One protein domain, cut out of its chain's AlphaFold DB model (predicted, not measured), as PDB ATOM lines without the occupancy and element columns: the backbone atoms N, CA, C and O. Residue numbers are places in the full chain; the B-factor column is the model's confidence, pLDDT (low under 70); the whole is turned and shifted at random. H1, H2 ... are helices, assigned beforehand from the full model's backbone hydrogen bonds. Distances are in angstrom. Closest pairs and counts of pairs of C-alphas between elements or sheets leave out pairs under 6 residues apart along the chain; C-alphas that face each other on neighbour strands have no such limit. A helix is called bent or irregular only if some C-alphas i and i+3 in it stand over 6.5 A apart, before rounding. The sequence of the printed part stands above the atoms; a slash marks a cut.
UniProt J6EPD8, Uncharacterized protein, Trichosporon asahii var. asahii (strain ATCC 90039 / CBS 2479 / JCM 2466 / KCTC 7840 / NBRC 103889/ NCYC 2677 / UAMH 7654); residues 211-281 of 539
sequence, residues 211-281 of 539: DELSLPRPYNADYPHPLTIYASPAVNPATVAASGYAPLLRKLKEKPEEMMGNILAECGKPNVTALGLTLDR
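This is residues 211 to 281 of the 539 residues of an uncharacterized protein of Trichosporon asahii var. asahii (strain ATCC 90039 / CBS 2479 / JCM 2466 / KCTC 7840 / NBRC 103889/ NCYC 2677 / UAMH 7654) (UniProt J6EPD8). One short helix, H1, sits near the middle, with H2, H3 and H4 strung round it in an arc and H5 beyond H4, at the far end from H2. Two long stretches with no named element run along opposite sides of these helices: residues 211 to 225 lead from the H2 end to the H5 end and then in to H1, and residues 267 to 281 fold back from H5. The printed part has 71 residues, with five named helices in the order H1, H2, H3, H4, H5 and no named strand; the class is all helix, though the helices hold 30 of the 71 residues. It is compact, with a radius of gyration of the C-alphas of 12.0 A, and spans 34 by 32 by 18 A.

Residues 211 to 225 come first, from C-alpha 211 at (182.348, 141.537, 172.640). H1, residues 226 to 231, begins at C-alpha 226 at (199.750, 141.130, 167.319) and is 9.9 A long; it is neither bent nor irregular, but only just: C-alphas 226 and 229 are 6.1 A apart. H2 is residues 237 to 242, 8.6 A. H3, residues 246 to 253, is the longest helix, 10.7 A. H4 is residues 256 to 260, 6.0 A, and H5 is residues 262 to 266, 5.8 A, ending at C-alpha 266 at (200.226, 140.584, 148.900).

H1 touches H3, with the C-alphas of Ala 231 and Leu 249 closest at 6.8 A; their lines are about perpendicular at 72 degrees, only just past steep. H2 is close to H1 but not clearly touching, at Tyr 230 and Val 240, whose C-alphas are 6.8 A apart, with a steep tilt of 60 degrees, opposite ways. H2 and H3 are also close but not clearly touching, the closest C-alphas being those of Val 240 and Ala 246 at 5.9 A. H3 and H4 only just touch, only at the corner by their link, with 3 pairs of C-alphas within 8 A, closest at Leu 252 and Met 259, 5.8 A. H4 and H5 are close but not clearly touching, with the C-alphas of Glu 257 and Ala 265 closest at 5.6 A. H5 is apart from H1, H2 and H3. In H2, H3, H4 and H5 every O i to N i+4 pair is within hydrogen-bond range; in H1 0 of 2 are, beside 3 of 3 O i to N i+3 pairs.

The two C-alphas farthest apart are those of Ala 242 and Gly 268, 34.7 A. The printed part has no cut, and the four links between the helices are tight. Mean pLDDT of the printed part is 80.1, and residues 270 to 281 are under 70.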
ATOM      1  N   ASP A 211     181.801 140.507 173.525       75.56
ATOM      2  CA  ASP A 211     182.348 141.537 172.640       75.56
ATOM      3  C   ASP A 211     183.815 141.860 172.966       75.56
ATOM      4  O   ASP A 211     184.622 142.049 172.057       75.56
ATOM      5  N   GLU A 212     184.202 141.847 174.244       72.81
ATOM      6  CA  GLU A 212     185.607 141.971 174.674       72.81
ATOM      7  C   GLU A 212     186.439 140.732 174.312       72.81
ATOM      8  O   GLU A 212     187.653 140.821 174.144       72.81
ATOM      9  N   LEU A 213     185.777 139.585 174.143       70.12
ATOM     10  CA  LEU A 213     186.352 138.349 173.616       70.12
ATOM     11  C   LEU A 213     186.320 138.282 172.082       70.12
ATOM     12  O   LEU A 213     186.651 137.240 171.511       70.12
ATOM     13  N   SER A 214     185.902 139.341 171.383       80.25
ATOM     14  CA  SER A 214     186.050 139.402 169.930       80.25
ATOM     15  C   SER A 214     187.527 139.530 169.542       80.25
ATOM     16  O   SER A 214     188.372 139.940 170.338       80.25
ATOM     17  N   LEU A 215     187.870 139.128 168.313       77.94
ATOM     18  CA  LEU A 215     189.225 139.326 167.801       77.94
ATOM     19  C   LEU A 215     189.527 140.830 167.804       77.94
ATOM     20  O   LEU A 215     188.833 141.574 167.103       77.94
ATOM     21  N   PRO A 216     190.525 141.291 168.580       80.81
ATOM     22  CA  PRO A 216     190.863 142.701 168.598       80.81
ATOM     23  C   PRO A 216     191.264 143.110 167.185       80.81
ATOM     24  O   PRO A 216     191.982 142.382 166.508       80.81
ATOM     25  N   ARG A 217     190.803 144.269 166.713       84.19
ATOM     26  CA  ARG A 217     191.230 144.743 165.394       84.19
ATOM     27  C   ARG A 217     192.748 144.965 165.400       84.19
ATOM     28  O   ARG A 217     193.260 145.554 166.359       84.19
ATOM     29  N   PRO A 218     193.471 144.546 164.349       83.75
ATOM     30  CA  PRO A 218     194.880 144.881 164.230       83.75
ATOM     31  C   PRO A 218     195.027 146.405 164.165       83.75
ATOM     32  O   PRO A 218     194.247 147.088 163.502       83.75
ATOM     33  N   TYR A 219     196.034 146.942 164.857       82.69
ATOM     34  CA  TYR A 219     196.307 148.385 164.866       82.69
ATOM     35  C   TYR A 219     196.570 148.926 163.453       82.69
ATOM     36  O   TYR A 219     196.187 150.045 163.123       82.69
ATOM     37  N   ASN A 220     197.209 148.110 162.615       90.19
ATOM     38  CA  ASN A 220     197.370 148.362 161.196       90.19
ATOM     39  C   ASN A 220     197.188 147.037 160.441       90.19
ATOM     40  O   ASN A 220     197.882 146.069 160.747       90.19
ATOM     41  N   ALA A 221     196.267 147.015 159.476       89.75
ATOM     42  CA  ALA A 221     195.994 145.851 158.636       89.75
ATOM     43  C   ALA A 221     197.189 145.457 157.753       89.75
ATOM     44  O   ALA A 221     197.271 144.319 157.316       89.75
ATOM     45  N   ASP A 222     198.136 146.367 157.519       89.94
ATOM     46  CA  ASP A 222     199.320 146.103 156.700       89.94
ATOM     47  C   ASP A 222     200.325 145.157 157.371       89.94
ATOM     48  O   ASP A 222     201.126 144.520 156.685       89.94
ATOM     49  N   TYR A 223     200.288 145.060 158.702       88.56
ATOM     50  CA  TYR A 223     201.234 144.287 159.504       88.56
ATOM     51  C   TYR A 223     200.574 143.046 160.122       88.56
ATOM     52  O   TYR A 223     199.357 143.034 160.317       88.56
ATOM     53  N   PRO A 224     201.366 142.021 160.497       88.94
ATOM     54  CA  PRO A 224     200.844 140.837 161.163       88.94
ATOM     55  C   PRO A 224     200.051 141.173 162.420       88.94
ATOM     56  O   PRO A 224     200.434 142.041 163.212       88.94
ATOM     57  N   HIS A 225     198.978 140.424 162.645       90.25
ATOM     58  CA  HIS A 225     198.138 140.604 163.817       90.25
ATOM     59  C   HIS A 225     198.950 140.359 165.107       90.25
ATOM     60  O   HIS A 225     199.623 139.330 165.212       90.25
ATOM     61  N   PRO A 226     198.881 141.224 166.138       86.88
ATOM     62  CA  PRO A 226     199.750 141.130 167.319       86.88
ATOM     63  C   PRO A 226     199.584 139.818 168.097       86.88
ATOM     64  O   PRO A 226     200.552 139.290 168.641       86.88
ATOM     65  N   LEU A 227     198.377 139.238 168.096       89.06
ATOM     66  CA  LEU A 227     198.141 137.927 168.711       89.06
ATOM     67  C   LEU A 227     198.977 136.797 168.091       89.06
ATOM     68  O   LEU A 227     199.231 135.815 168.778       89.06
ATOM     69  N   THR A 228     199.465 136.924 166.851       88.06
ATOM     70  CA  THR A 228     200.316 135.892 166.225       88.06
ATOM     71  C   THR A 228     201.589 135.591 167.012       88.06
ATOM     72  O   THR A 228     202.117 134.489 166.905       88.06
ATOM     73  N   ILE A 229     202.044 136.515 167.865       86.31
ATOM     74  CA  ILE A 229     203.174 136.295 168.776       86.31
ATOM     75  C   ILE A 229     202.883 135.128 169.733       86.31
ATOM     76  O   ILE A 229     203.761 134.312 169.992       86.31
ATOM     77  N   TYR A 230     201.641 134.994 170.209       84.56
ATOM     78  CA  TYR A 230     201.233 133.907 171.107       84.56
ATOM     79  C   TYR A 230     201.059 132.562 170.403       84.56
ATOM     80  O   TYR A 230     200.969 131.534 171.068       84.56
ATOM     81  N   ALA A 231     201.024 132.551 169.071       83.88
ATOM     82  CA  ALA A 231     201.071 131.317 168.300       83.88
ATOM     83  C   ALA A 231     202.506 130.801 168.105       83.88
ATOM     84  O   ALA A 231     202.694 129.779 167.446       83.88
ATOM     85  N   SER A 232     203.506 131.495 168.658       80.12
ATOM     86  CA  SER A 232     204.897 131.106 168.507       80.12
ATOM     87  C   SER A 232     205.244 129.843 169.290       80.12
ATOM     88  O   SER A 232     204.761 129.677 170.410       80.12
ATOM     89  N   PRO A 233     206.093 128.946 168.752       74.50
ATOM     90  CA  PRO A 233     206.344 127.651 169.379       74.50
ATOM     91  C   PRO A 233     207.056 127.752 170.725       74.50
ATOM     92  O   PRO A 233     206.931 126.841 171.540       74.50
ATOM     93  N   ALA A 234     207.789 128.843 170.969       75.50
ATOM     94  CA  ALA A 234     208.433 129.079 172.259       75.50
ATOM     95  C   ALA A 234     207.445 129.529 173.345       75.50
ATOM     96  O   ALA A 234     207.799 129.565 174.524       75.50
ATOM     97  N   VAL A 235     206.217 129.899 172.973       82.06
ATOM     98  CA  VAL A 235     205.191 130.269 173.942       82.06
ATOM     99  C   VAL A 235     204.605 128.992 174.524       82.06
ATOM    100  O   VAL A 235     204.149 128.104 173.805       82.06
ATOM    101  N   ASN A 236     204.611 128.899 175.853       86.69
ATOM    102  CA  ASN A 236     204.060 127.749 176.551       86.69
ATOM    103  C   ASN A 236     202.548 127.618 176.241       86.69
ATOM    104  O   ASN A 236     201.773 128.518 176.590       86.69
ATOM    105  N   PRO A 237     202.101 126.503 175.629       83.69
ATOM    106  CA  PRO A 237     200.708 126.329 175.225       83.69
ATOM    107  C   PRO A 237     199.741 126.321 176.414       83.69
ATOM    108  O   PRO A 237     198.608 126.778 176.271       83.69
ATOM    109  N   ALA A 238     200.178 125.877 177.598       83.31
ATOM    110  CA  ALA A 238     199.353 125.910 178.805       83.31
ATOM    111  C   ALA A 238     199.036 127.352 179.229       83.31
ATOM    112  O   ALA A 238     197.916 127.658 179.633       83.31
ATOM    113  N   THR A 239     199.998 128.263 179.074       84.12
ATOM    114  CA  THR A 239     199.817 129.685 179.383       84.12
ATOM    115  C   THR A 239     198.865 130.347 178.387       84.12
ATOM    116  O   THR A 239     198.004 131.131 178.780       84.12
ATOM    117  N   VAL A 240     198.953 129.978 177.106       85.62
ATOM    118  CA  VAL A 240     198.020 130.446 176.067       85.62
ATOM    119  C   VAL A 240     196.602 129.933 176.325       85.62
ATOM    120  O   VAL A 240     195.643 130.697 176.202       85.62
ATOM    121  N   ALA A 241     196.449 128.674 176.740       84.88
ATOM    122  CA  ALA A 241     195.152 128.119 177.117       84.88
ATOM    123  C   ALA A 241     194.554 128.843 178.337       84.88
ATOM    124  O   ALA A 241     193.412 129.292 178.273       84.88
ATOM    125  N   ALA A 242     195.346 129.041 179.397       81.50
ATOM    126  CA  ALA A 242     194.916 129.735 180.613       81.50
ATOM    127  C   ALA A 242     194.555 131.212 180.373       81.50
ATOM    128  O   ALA A 242     193.666 131.747 181.026       81.50
ATOM    129  N   SER A 243     195.219 131.867 179.416       81.69
ATOM    130  CA  SER A 243     194.944 133.266 179.059       81.69
ATOM    131  C   SER A 243     193.634 133.481 178.292       81.69
ATOM    132  O   SER A 243     193.215 134.621 178.120       81.69
ATOM    133  N   GLY A 244     193.007 132.415 177.780       84.62
ATOM    134  CA  GLY A 244     191.815 132.523 176.936       84.62
ATOM    135  C   GLY A 244     192.088 132.975 175.493       84.62
ATOM    136  O   GLY A 244     191.148 133.082 174.709       84.62
ATOM    137  N   TYR A 245     193.351 133.177 175.087       85.81
ATOM    138  CA  TYR A 245     193.696 133.543 173.703       85.81
ATOM    139  C   TYR A 245     193.601 132.375 172.712       85.81
ATOM    140  O   TYR A 245     193.502 132.597 171.507       85.81
ATOM    141  N   ALA A 246     193.589 131.126 173.185       87.44
ATOM    142  CA  ALA A 246     193.514 129.935 172.336       87.44
ATOM    143  C   ALA A 246     192.369 129.941 171.285       87.44
ATOM    144  O   ALA A 246     192.645 129.636 170.121       87.44
ATOM    145  N   PRO A 247     191.103 130.269 171.617       89.00
ATOM    146  CA  PRO A 247     190.037 130.400 170.619       89.00
ATOM    147  C   PRO A 247     190.272 131.546 169.623       89.00
ATOM    148  O   PRO A 247     189.941 131.401 168.449       89.00
ATOM    149  N   LEU A 248     190.878 132.658 170.052       89.44
ATOM    150  CA  LEU A 248     191.181 133.792 169.171       89.44
ATOM    151  C   LEU A 248     192.277 133.446 168.168       89.44
ATOM    152  O   LEU A 248     192.152 133.764 166.991       89.44
ATOM    153  N   LEU A 249     193.305 132.722 168.609       88.94
ATOM    154  CA  LEU A 249     194.353 132.211 167.729       88.94
ATOM    155  C   LEU A 249     193.813 131.207 166.708       88.94
ATOM    156  O   LEU A 249     194.265 131.210 165.568       88.94
ATOM    157  N   ARG A 250     192.839 130.369 167.088       89.50
ATOM    158  CA  ARG A 250     192.162 129.459 166.149       89.50
ATOM    159  C   ARG A 250     191.396 130.226 165.072       89.50
ATOM    160  O   ARG A 250     191.666 130.019 163.897       89.50
ATOM    161  N   LYS A 251     190.551 131.181 165.470       89.62
ATOM    162  CA  LYS A 251     189.828 132.056 164.529       89.62
ATOM    163  C   LYS A 251     190.774 132.850 163.618       89.62
ATOM    164  O   LYS A 251     190.476 133.060 162.450       89.62
ATOM    165  N   LEU A 252     191.924 133.281 164.137       88.19
ATOM    166  CA  LEU A 252     192.929 133.996 163.351       88.19
ATOM    167  C   LEU A 252     193.614 133.085 162.319       88.19
ATOM    168  O   LEU A 252     193.883 133.520 161.205       88.19
ATOM    169  N   LYS A 253     193.858 131.810 162.652       86.56
ATOM    170  CA  LYS A 253     194.404 130.820 161.707       86.56
ATOM    171  C   LYS A 253     193.462 130.526 160.537       86.56
ATOM    172  O   LYS A 253     193.943 130.247 159.446       86.56
ATOM    173  N   GLU A 254     192.150 130.612 160.748       88.88
ATOM    174  CA  GLU A 254     191.143 130.472 159.684       88.88
ATOM    175  C   GLU A 254     191.175 131.647 158.689       88.88
ATOM    176  O   GLU A 254     190.688 131.519 157.567       88.88
ATOM    177  N   LYS A 255     191.783 132.778 159.073       88.50
ATOM    178  CA  LYS A 255     191.895 133.997 158.268       88.50
ATOM    179  C   LYS A 255     193.359 134.408 158.069       88.50
ATOM    180  O   LYS A 255     193.834 135.359 158.699       88.50
ATOM    181  N   PRO A 256     194.093 133.727 157.175       83.06
ATOM    182  CA  PRO A 256     195.525 133.943 157.010       83.06
ATOM    183  C   PRO A 256     195.878 135.370 156.564       83.06
ATOM    184  O   PRO A 256     196.937 135.870 156.928       83.06
ATOM    185  N   GLU A 257     194.993 136.055 155.839       85.50
ATOM    186  CA  GLU A 257     195.197 137.447 155.417       85.50
ATOM    187  C   GLU A 257     195.245 138.409 156.612       85.50
ATOM    188  O   GLU A 257     196.212 139.152 156.765       85.50
ATOM    189  N   GLU A 258     194.263 138.333 157.520       86.94
ATOM    190  CA  GLU A 258     194.242 139.133 158.754       86.94
ATOM    191  C   GLU A 258     195.425 138.777 159.666       86.94
ATOM    192  O   GLU A 258     195.990 139.634 160.344       86.94
ATOM    193  N   MET A 259     195.826 137.504 159.670       87.19
ATOM    194  CA  MET A 259     196.944 136.992 160.456       87.19
ATOM    195  C   MET A 259     198.299 137.549 159.992       87.19
ATOM    196  O   MET A 259     199.120 137.944 160.824       87.19
ATOM    197  N   MET A 260     198.545 137.559 158.681       85.62
ATOM    198  CA  MET A 260     199.814 137.975 158.071       85.62
ATOM    199  C   MET A 260     199.898 139.489 157.842       85.62
ATOM    200  O   MET A 260     200.999 140.042 157.829       85.62
ATOM    201  N   GLY A 261     198.751 140.151 157.703       88.88
ATOM    202  CA  GLY A 261     198.646 141.534 157.258       88.88
ATOM    203  C   GLY A 261     198.791 141.670 155.740       88.88
ATOM    204  O   GLY A 261     199.364 140.802 155.074       88.88
ATOM    205  N   ASN A 262     198.294 142.782 155.192       89.75
ATOM    206  CA  ASN A 262     198.206 143.018 153.748       89.75
ATOM    207  C   ASN A 262     199.565 142.886 153.057       89.75
ATOM    208  O   ASN A 262     199.657 142.241 152.024       89.75
ATOM    209  N   ILE A 263     200.647 143.423 153.639       85.31
ATOM    210  CA  ILE A 263     201.968 143.423 152.987       85.31
ATOM    211  C   ILE A 263     202.477 141.995 152.769       85.31
ATOM    212  O   ILE A 263     203.002 141.676 151.701       85.31
ATOM    213  N   LEU A 264     202.355 141.134 153.782       83.69
ATOM    214  CA  LEU A 264     202.812 139.747 153.679       83.69
ATOM    215  C   LEU A 264     201.847 138.899 152.848       83.69
ATOM    216  O   LEU A 264     202.310 138.053 152.086       83.69
ATOM    217  N   ALA A 265     200.540 139.158 152.939       86.19
ATOM    218  CA  ALA A 265     199.543 138.504 152.100       86.19
ATOM    219  C   ALA A 265     199.759 138.829 150.605       86.19
ATOM    220  O   ALA A 265     199.836 137.924 149.774       86.19
ATOM    221  N   GLU A 266     199.970 140.104 150.265       86.88
ATOM    222  CA  GLU A 266     200.226 140.584 148.900       86.88
ATOM    223  C   GLU A 266     201.576 140.128 148.340       86.88
ATOM    224  O   GLU A 266     201.739 140.031 147.122       86.88
ATOM    225  N   CYS A 267     202.551 139.798 149.195       81.94
ATOM    226  CA  CYS A 267     203.825 139.240 148.738       81.94
ATOM    227  C   CYS A 267     203.649 137.920 147.966       81.94
ATOM    228  O   CYS A 267     204.592 137.506 147.288       81.94
ATOM    229  N   GLY A 268     202.491 137.249 148.072       71.31
ATOM    230  CA  GLY A 268     202.129 136.091 147.249       71.31
ATOM    231  C   GLY A 268     203.041 134.878 147.439       71.31
ATOM    232  O   GLY A 268     203.028 133.952 146.631       71.31
ATOM    233  N   LYS A 269     203.872 134.882 148.489       75.69
ATOM    234  CA  LYS A 269     204.777 133.783 148.818       75.69
ATOM    235  C   LYS A 269     204.096 132.898 149.859       75.69
ATOM    236  O   LYS A 269     204.105 133.270 151.030       75.69
ATOM    237  N   PRO A 270     203.582 131.714 149.482       65.12
ATOM    238  CA  PRO A 270     202.867 130.835 150.412       65.12
ATOM    239  C   PRO A 270     203.751 130.338 151.567       65.12
ATOM    240  O   PRO A 270     203.246 129.960 152.615       65.12
ATOM    241  N   ASN A 271     205.078 130.384 151.396       67.31
ATOM    242  CA  ASN A 271     206.052 129.930 152.391       67.31
ATOM    243  C   ASN A 271     206.453 131.021 153.400       67.31
ATOM    244  O   ASN A 271     207.259 130.760 154.287       67.31
ATOM    245  N   VAL A 272     205.968 132.258 153.242       65.31
ATOM    246  CA  VAL A 272     206.289 133.367 154.149       65.31
ATOM    247  C   VAL A 272     205.116 133.549 155.100       65.31
ATOM    248  O   VAL A 272     204.149 134.229 154.779       65.31
ATOM    249  N   THR A 273     205.197 132.931 156.275       63.47
ATOM    250  CA  THR A 273     204.236 133.162 157.357       63.47
ATOM    251  C   THR A 273     204.735 134.268 158.291       63.47
ATOM    252  O   THR A 273     205.895 134.690 158.241       63.47
ATOM    253  N   ALA A 274     203.844 134.812 159.124       61.69
ATOM    254  CA  ALA A 274     204.228 135.803 160.126       61.69
ATOM    255  C   ALA A 274     205.327 135.236 161.045       61.69
ATOM    256  O   ALA A 274     205.272 134.068 161.416       61.69
ATOM    257  N   LEU A 275     206.287 136.074 161.453       59.69
ATOM    258  CA  LEU A 275     207.493 135.690 162.211       59.69
ATOM    259  C   LEU A 275     207.221 134.837 163.466       59.69
ATOM    260  O   LEU A 275     208.038 134.000 163.839       59.69
ATOM    261  N   GLY A 276     206.064 135.038 164.106       55.06
ATOM    262  CA  GLY A 276     205.624 134.218 165.233       55.06
ATOM    263  C   GLY A 276     205.392 132.753 164.851       55.06
ATOM    264  O   GLY A 276     205.691 131.879 165.649       55.06
ATOM    265  N   LEU A 277     204.935 132.478 163.631       54.09
ATOM    266  CA  LEU A 277     204.525 131.163 163.125       54.09
ATOM    267  C   LEU A 277     205.620 130.423 162.339       54.09
ATOM    268  O   LEU A 277     205.497 129.220 162.147       54.09
ATOM    269  N   THR A 278     206.654 131.127 161.864       55.16
ATOM    270  CA  THR A 278     207.743 130.567 161.033       55.16
ATOM    271  C   THR A 278     208.826 129.827 161.804       55.16
ATOM    272  O   THR A 278     209.715 129.243 161.192       55.16
ATOM    273  N   LEU A 279     208.846 129.927 163.132       53.12
ATOM    274  CA  LEU A 279     209.867 129.232 163.905       53.12
ATOM    275  C   LEU A 279     209.442 127.776 163.990       53.12
ATOM    276  O   LEU A 279     208.401 127.473 164.562       53.12
ATOM    277  N   ASP A 280     210.208 126.874 163.391       51.94
ATOM    278  CA  ASP A 280     209.961 125.454 163.582       51.94
ATOM    279  C   ASP A 280     210.153 125.122 165.059       51.94
ATOM    280  O   ASP A 280     211.118 125.557 165.692       51.94
ATOM    281  N   ARG A 281     209.231 124.333 165.612       49.53
ATOM    282  CA  ARG A 281     209.255 123.893 167.015       49.53
ATOM    283  C   ARG A 281     210.529 123.104 167.353       49.53
ATOM    284  O   ARG A 281     210.962 123.107 168.502       49.53
TER     285      ARG A 281